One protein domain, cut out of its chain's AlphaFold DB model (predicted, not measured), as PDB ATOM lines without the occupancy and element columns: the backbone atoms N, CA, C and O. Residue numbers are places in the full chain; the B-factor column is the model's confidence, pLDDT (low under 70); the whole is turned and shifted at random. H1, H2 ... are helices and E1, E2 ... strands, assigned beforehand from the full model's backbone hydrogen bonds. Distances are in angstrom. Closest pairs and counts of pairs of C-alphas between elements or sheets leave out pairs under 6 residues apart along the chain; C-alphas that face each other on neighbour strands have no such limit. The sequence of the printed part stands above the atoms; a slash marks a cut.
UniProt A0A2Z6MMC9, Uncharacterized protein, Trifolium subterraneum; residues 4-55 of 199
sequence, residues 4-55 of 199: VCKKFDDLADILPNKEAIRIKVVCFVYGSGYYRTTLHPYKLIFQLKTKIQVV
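Overview. This is residues 4 to 55 of the 199 residues of an uncharacterized protein of Trifolium subterraneum (UniProt A0A2Z6MMC9). Two small two-strand ribbons, E1 with E4 and E2 with E3, make the arms of an open V, with the short helix H1 loosely over one face of the E1 and E4 ribbon. The long loop between E2 and E3 sticks out at residues 33 to 38. The printed part has 52 residues, with H1, E1, E2, E3 and E4 in chain order; both sheets, E1 - E4 and E2 - E3, are antiparallel. The class is mixed, helices and strands, with under half of the residues in named elements. The whole is only just loose, close to compact, with a radius of gyration of the C-alphas of 12.1 A and spans of 27 by 24 by 18 A.

Along the chain. Find C-alpha 20 at (66.647, 72.269, 149.900); from there E1 runs 13.3 A through residues 20 to 24. E4, residues 51 to 55, covers 12.7 A and ends at C-alpha 55, (66.929, 72.216, 144.603). E2 is residues 28 to 30, 7.0 A, and E3 residues 42 to 44, 6.8 A. H1, residues 9 to 14, begins at C-alpha 9, (83.932, 78.420, 153.397), and is 9.3 A long.

Arrangement. Look first at E1 and E4, antiparallel at 156 degrees: N 22 and O 53 are 2.8 A apart, within hydrogen-bond range. The closest C-alphas of H1 and E4 are those of Ile 14 and Val 54, 7.8 A apart. In H1, 1 of 2 O i to N i+4 pairs is within range. E2 and E3 form a hairpin, antiparallel at 139 degrees, with N 43 and O 29 at 2.9 A. H1 is apart from E2 and E3.

Size, cuts and confidence. The two C-alphas farthest apart, Tyr 34 and Val 55, are 31.3 A from each other. The printed part has no cut, and the link from E2 to E3, 11 residues, is long. Look for pLDDT under 70 at residues 4 to 19 and residue 26.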
ATOM      1  N   VAL A   4      81.003  72.978 142.373       51.88
ATOM      2  CA  VAL A   4      81.986  72.111 143.041       51.88
ATOM      3  C   VAL A   4      82.520  72.874 144.247       51.88
ATOM      4  O   VAL A   4      83.106  73.938 144.068       51.88
ATOM      5  N   CYS A   5      82.300  72.345 145.451       51.19
ATOM      6  CA  CYS A   5      82.778  72.953 146.692       51.19
ATOM      7  C   CYS A   5      84.284  72.686 146.808       51.19
ATOM      8  O   CYS A   5      84.689  71.527 146.915       51.19
ATOM      9  N   LYS A   6      85.121  73.728 146.732       47.28
ATOM     10  CA  LYS A   6      86.582  73.576 146.824       47.28
ATOM     11  C   LYS A   6      87.072  73.759 148.263       47.28
ATOM     12  O   LYS A   6      88.098  73.179 148.614       47.28
ATOM     13  N   LYS A   7      86.342  74.502 149.101       52.56
ATOM     14  CA  LYS A   7      86.592  74.678 150.543       52.56
ATOM     15  C   LYS A   7      85.282  74.696 151.339       52.56
ATOM     16  O   LYS A   7      84.217  74.875 150.761       52.56
ATOM     17  N   PHE A   8      85.366  74.490 152.657       49.41
ATOM     18  CA  PHE A   8      84.211  74.568 153.567       49.41
ATOM     19  C   PHE A   8      83.593  75.978 153.596       49.41
ATOM     20  O   PHE A   8      82.379  76.096 153.694       49.41
ATOM     21  N   ASP A   9      84.404  77.026 153.422       48.84
ATOM     22  CA  ASP A   9      83.932  78.420 153.397       48.84
ATOM     23  C   ASP A   9      83.009  78.713 152.199       48.84
ATOM     24  O   ASP A   9      82.041  79.454 152.338       48.84
ATOM     25  N   ASP A  10      83.207  78.029 151.063       58.19
ATOM     26  CA  ASP A  10      82.336  78.152 149.880       58.19
ATOM     27  C   ASP A  10      80.910  77.632 150.154       58.19
ATOM     28  O   ASP A  10      79.986  77.867 149.376       58.19
ATOM     29  N   LEU A  11      80.724  76.865 151.232       58.91
ATOM     30  CA  LEU A  11      79.462  76.225 151.559       58.91
ATOM     31  C   LEU A  11      78.427  77.207 152.092       58.91
ATOM     32  O   LEU A  11      77.255  77.108 151.732       58.91
ATOM     33  N   ALA A  12      78.859  78.144 152.935       57.34
ATOM     34  CA  ALA A  12      77.988  79.164 153.506       57.34
ATOM     35  C   ALA A  12      77.381  80.047 152.400       57.34
ATOM     36  O   ALA A  12      76.199  80.376 152.458       57.34
ATOM     37  N   ASP A  13      78.151  80.314 151.341       57.09
ATOM     38  CA  ASP A  13      77.712  81.073 150.163       57.09
ATOM     39  C   ASP A  13      76.794  80.266 149.222       57.09
ATOM     40  O   ASP A  13      76.049  80.833 148.419       57.09
ATOM     41  N   ILE A  14      76.860  78.929 149.273       56.72
ATOM     42  CA  ILE A  14      76.033  78.016 148.460       56.72
ATOM     43  C   ILE A  14      74.723  77.654 149.163       56.72
ATOM     44  O   ILE A  14      73.774  77.258 148.487       56.72
ATOM     45  N   LEU A  15      74.664  77.785 150.487       60.34
ATOM     46  CA  LEU A  15      73.498  77.476 151.306       60.34
ATOM     47  C   LEU A  15      72.831  78.765 151.799       60.34
ATOM     48  O   LEU A  15      72.859  79.036 153.001       60.34
ATOM     49  N   PRO A  16      72.219  79.583 150.917       50.88
ATOM     50  CA  PRO A  16      71.383  80.657 151.404       50.88
ATOM     51  C   PRO A  16      70.247  80.031 152.211       50.88
ATOM     52  O   PRO A  16      69.584  79.082 151.785       50.88
ATOM     53  N   ASN A  17      70.075  80.553 153.421       53.91
ATOM     54  CA  ASN A  17      68.998  80.198 154.328       53.91
ATOM     55  C   ASN A  17      67.678  80.138 153.546       53.91
ATOM     56  O   ASN A  17      67.233  81.200 153.104       53.91
ATOM     57  N   LYS A  18      67.086  78.930 153.436       53.66
ATOM     58  CA  LYS A  18      65.691  78.586 153.043       53.66
ATOM     59  C   LYS A  18      65.510  77.574 151.894       53.66
ATOM     60  O   LYS A  18      64.364  77.281 151.576       53.66
ATOM     61  N   GLU A  19      66.560  77.001 151.299       66.25
ATOM     62  CA  GLU A  19      66.385  76.077 150.155       66.25
ATOM     63  C   GLU A  19      66.924  74.658 150.402       66.25
ATOM     64  O   GLU A  19      67.945  74.452 151.062       66.25
ATOM     65  N   ALA A  20      66.219  73.658 149.858       73.75
ATOM     66  CA  ALA A  20      66.647  72.269 149.900       73.75
ATOM     67  C   ALA A  20      67.889  72.060 149.023       73.75
ATOM     68  O   ALA A  20      68.084  72.704 147.993       73.75
ATOM     69  N   ILE A  21      68.742  71.113 149.408       78.00
ATOM     70  CA  ILE A  21      69.977  70.824 148.682       78.00
ATOM     71  C   ILE A  21      70.114  69.344 148.387       78.00
ATOM     72  O   ILE A  21      69.887  68.476 149.227       78.00
ATOM     73  N   ARG A  22      70.560  69.049 147.172       79.06
ATOM     74  CA  ARG A  22      71.059  67.739 146.797       79.06
ATOM     75  C   ARG A  22      72.557  67.706 147.046       79.06
ATOM     76  O   ARG A  22      73.332  68.386 146.371       79.06
ATOM     77  N   ILE A  23      72.955  66.867 147.990       82.44
ATOM     78  CA  ILE A  23      74.352  66.622 148.327       82.44
ATOM     79  C   ILE A  23      74.779  65.296 147.693       82.44
ATOM     80  O   ILE A  23      74.157  64.259 147.915       82.44
ATOM     81  N   LYS A  24      75.866  65.311 146.919       82.81
ATOM     82  CA  LYS A  24      76.572  64.099 146.491       82.81
ATOM     83  C   LYS A  24      77.898  64.027 147.242       82.81
ATOM     84  O   LYS A  24      78.880  64.650 146.835       82.81
ATOM     85  N   VAL A  25      77.894  63.270 148.337       77.00
ATOM     86  CA  VAL A  25      79.057  62.973 149.188       77.00
ATOM     87  C   VAL A  25      79.425  61.501 149.038       77.00
ATOM     88  O   VAL A  25      78.572  60.664 148.757       77.00
ATOM     89  N   VAL A  26      80.713  61.200 149.194       69.50
ATOM     90  CA  VAL A  26      81.260  59.834 149.129       69.50
ATOM     91  C   VAL A  26      81.848  59.402 150.483       69.50
ATOM     92  O   VAL A  26      82.156  58.232 150.670       69.50
ATOM     93  N   CYS A  27      81.987  60.320 151.446       83.94
ATOM     94  CA  CYS A  27      82.627  60.057 152.733       83.94
ATOM     95  C   CYS A  27      81.642  60.171 153.903       83.94
ATOM     96  O   CYS A  27      81.129  61.251 154.210       83.94
ATOM     97  N   PHE A  28      81.444  59.039 154.572       87.44
ATOM     98  CA  PHE A  28      80.721  58.905 155.828       87.44
ATOM     99  C   PHE A  28      81.703  58.412 156.881       87.44
ATOM    100  O   PHE A  28      82.515  57.528 156.605       87.44
ATOM    101  N   VAL A  29      81.628  58.968 158.084       90.00
ATOM    102  CA  VAL A  29      82.413  58.487 159.227       90.00
ATOM    103  C   VAL A  29      81.512  58.328 160.435       90.00
ATOM    104  O   VAL A  29      80.481  58.996 160.524       90.00
ATOM    105  N   TYR A  30      81.912  57.478 161.378       91.62
ATOM    106  CA  TYR A  30      81.215  57.374 162.654       91.62
ATOM    107  C   TYR A  30      81.190  58.733 163.366       91.62
ATOM    108  O   TYR A  30      82.199  59.443 163.459       91.62
ATOM    109  N   GLY A  31      80.000  59.118 163.814       84.56
ATOM    110  CA  GLY A  31      79.786  60.268 164.672       84.56
ATOM    111  C   GLY A  31      80.264  59.947 166.083       84.56
ATOM    112  O   GLY A  31      79.932  58.903 166.632       84.56
ATOM    113  N   SER A  32      81.037  60.854 166.666       85.19
ATOM    114  CA  SER A  32      81.489  60.790 168.054       85.19
ATOM    115  C   SER A  32      81.500  62.192 168.653       85.19
ATOM    116  O   SER A  32      81.529  63.187 167.918       85.19
ATOM    117  N   GLY A  33      81.486  62.254 169.982       86.62
ATOM    118  CA  GLY A  33      81.550  63.492 170.746       86.62
ATOM    119  C   GLY A  33      80.193  63.986 171.236       86.62
ATOM    120  O   GLY A  33      79.130  63.505 170.854       86.62
ATOM    121  N   TYR A  34      80.275  64.991 172.094       81.88
ATOM    122  CA  TYR A  34      79.144  65.730 172.631       81.88
ATOM    123  C   TYR A  34      78.696  66.755 171.566       81.88
ATOM    124  O   TYR A  34      79.538  67.193 170.792       81.88
ATOM    125  N   TYR A  35      77.416  67.143 171.498       90.94
ATOM    126  CA  TYR A  35      76.824  68.070 170.495       90.94
ATOM    127  C   TYR A  35      76.323  67.430 169.186       90.94
ATOM    128  O   TYR A  35      76.288  68.078 168.138       90.94
ATOM    129  N   ARG A  36      75.889  66.167 169.220       92.25
ATOM    130  CA  ARG A  36      75.307  65.515 168.037       92.25
ATOM    131  C   ARG A  36      73.872  65.990 167.804       92.25
ATOM    132  O   ARG A  36      73.020  65.823 168.662       92.25
ATOM    133  N   THR A  37      73.595  66.549 166.630       89.94
ATOM    134  CA  THR A  37      72.267  67.081 166.261       89.94
ATOM    135  C   THR A  37      71.264  66.012 165.829       89.94
ATOM    136  O   THR A  37      70.087  66.310 165.679       89.94
ATOM    137  N   THR A  38      71.713  64.775 165.588       88.31
ATOM    138  CA  THR A  38      70.854  63.646 165.207       88.31
ATOM    139  C   THR A  38      71.354  62.356 165.852       88.31
ATOM    140  O   THR A  38      72.553  62.213 166.118       88.31
ATOM    141  N   LEU A  39      70.454  61.386 166.026       89.75
ATOM    142  CA  LEU A  39      70.784  60.035 166.496       89.75
ATOM    143  C   LEU A  39      71.527  59.194 165.443       89.75
ATOM    144  O   LEU A  39      72.022  58.108 165.743       89.75
ATOM    145  N   HIS A  40      71.640  59.683 164.205       90.56
ATOM    146  CA  HIS A  40      72.234  58.928 163.111       90.56
ATOM    147  C   HIS A  40      73.718  58.621 163.392       90.56
ATOM    148  O   HIS A  40      74.483  59.550 163.674       90.56
ATOM    149  N   PRO A  41      74.165  57.351 163.299       90.50
ATOM    150  CA  PRO A  41      75.501  56.926 163.733       90.50
ATOM    151  C   PRO A  41      76.633  57.502 162.883       90.50
ATOM    152  O   PRO A  41      77.781  57.508 163.317       90.50
ATOM    153  N   TYR A  42      76.322  58.001 161.687       90.75
ATOM    154  CA  TYR A  42      77.297  58.591 160.777       90.75
ATOM    155  C   TYR A  42      77.117  60.097 160.636       90.75
ATOM    156  O   TYR A  42      75.989  60.588 160.569       90.75
ATOM    157  N   LYS A  43      78.238  60.803 160.480       88.81
ATOM    158  CA  LYS A  43      78.292  62.191 160.014       88.81
ATOM    159  C   LYS A  43      78.870  62.261 158.601       88.81
ATOM    160  O   LYS A  43      79.700  61.439 158.205       88.81
ATOM    161  N   LEU A  44      78.432  63.270 157.856       88.44
ATOM    162  CA  LEU A  44      78.954  63.587 156.532       88.44
ATOM    163  C   LEU A  44      80.233  64.416 156.667       88.44
ATOM    164  O   LEU A  44      80.269  65.374 157.438       88.44
ATOM    165  N   ILE A  45      81.259  64.080 155.885       84.25
ATOM    166  CA  ILE A  45      82.450  64.922 155.735       84.25
ATOM    167  C   ILE A  45      82.503  65.445 154.309       84.25
ATOM    168  O   ILE A  45      82.526  64.677 153.343       84.25
ATOM    169  N   PHE A  46      82.554  66.768 154.178       81.50
ATOM    170  CA  PHE A  46      82.694  67.400 152.877       81.50
ATOM    171  C   PHE A  46      84.163  67.381 152.472       81.50
ATOM    172  O   PHE A  46      85.029  67.958 153.122       81.50
ATOM    173  N   GLN A  47      84.436  66.664 151.390       80.38
ATOM    174  CA  GLN A  47      85.740  66.589 150.738       80.38
ATOM    175  C   GLN A  47      85.735  67.389 149.431       80.38
ATOM    176  O   GLN A  47      84.665  67.708 148.913       80.38
ATOM    177  N   LEU A  48      86.909  67.609 148.831       79.25
ATOM    178  CA  LEU A  48      87.097  68.341 147.562       79.25
ATOM    179  C   LEU A  48      86.203  67.872 146.396       79.25
ATOM    180  O   LEU A  48      85.952  68.626 145.461       79.25
ATOM    181  N   LYS A  49      85.737  66.616 146.411       80.06
ATOM    182  CA  LYS A  49      84.859  66.047 145.371       80.06
ATOM    183  C   LYS A  49      83.365  66.125 145.705       80.06
ATOM    184  O   LYS A  49      82.549  65.643 144.919       80.06
ATOM    185  N   THR A  50      83.005  66.705 146.847       82.38
ATOM    186  CA  THR A  50      81.611  66.898 147.253       82.38
ATOM    187  C   THR A  50      80.929  67.839 146.274       82.38
ATOM    188  O   THR A  50      81.412  68.941 146.011       82.38
ATOM    189  N   LYS A  51      79.804  67.397 145.712       81.31
ATOM    190  CA  LYS A  51      78.997  68.224 144.810       81.31
ATOM    191  C   LYS A  51      77.713  68.616 145.505       81.31
ATOM    192  O   LYS A  51      77.056  67.762 146.102       81.31
ATOM    193  N   ILE A  52      77.358  69.888 145.388       79.44
ATOM    194  CA  ILE A  52      76.149  70.439 145.987       79.44
ATOM    195  C   ILE A  52      75.358  71.139 144.904       79.44
ATOM    196  O   ILE A  52      75.895  71.853 144.051       79.44
ATOM    197  N   GLN A  53      74.064  70.877 144.924       79.88
ATOM    198  CA  GLN A  53      73.119  71.477 144.019       79.88
ATOM    199  C   GLN A  53      71.914  71.930 144.825       79.88
ATOM    200  O   GLN A  53      71.279  71.121 145.493       79.88
ATOM    201  N   VAL A  54      71.604  73.213 144.727       78.75
ATOM    202  CA  VAL A  54      70.366  73.765 145.265       78.75
ATOM    203  C   VAL A  54      69.187  73.212 144.469       78.75
ATOM    204  O   VAL A  54      69.262  73.094 143.239       78.75
ATOM    205  N   VAL A  55      68.138  72.804 145.173       78.19
ATOM    206  CA  VAL A  55      66.929  72.216 144.603       78.19
ATOM    207  C   VAL A  55      65.695  72.802 145.277       78.19
ATOM    208  O   VAL A  55      65.676  73.050 146.477       78.19
TER     209      VAL A  55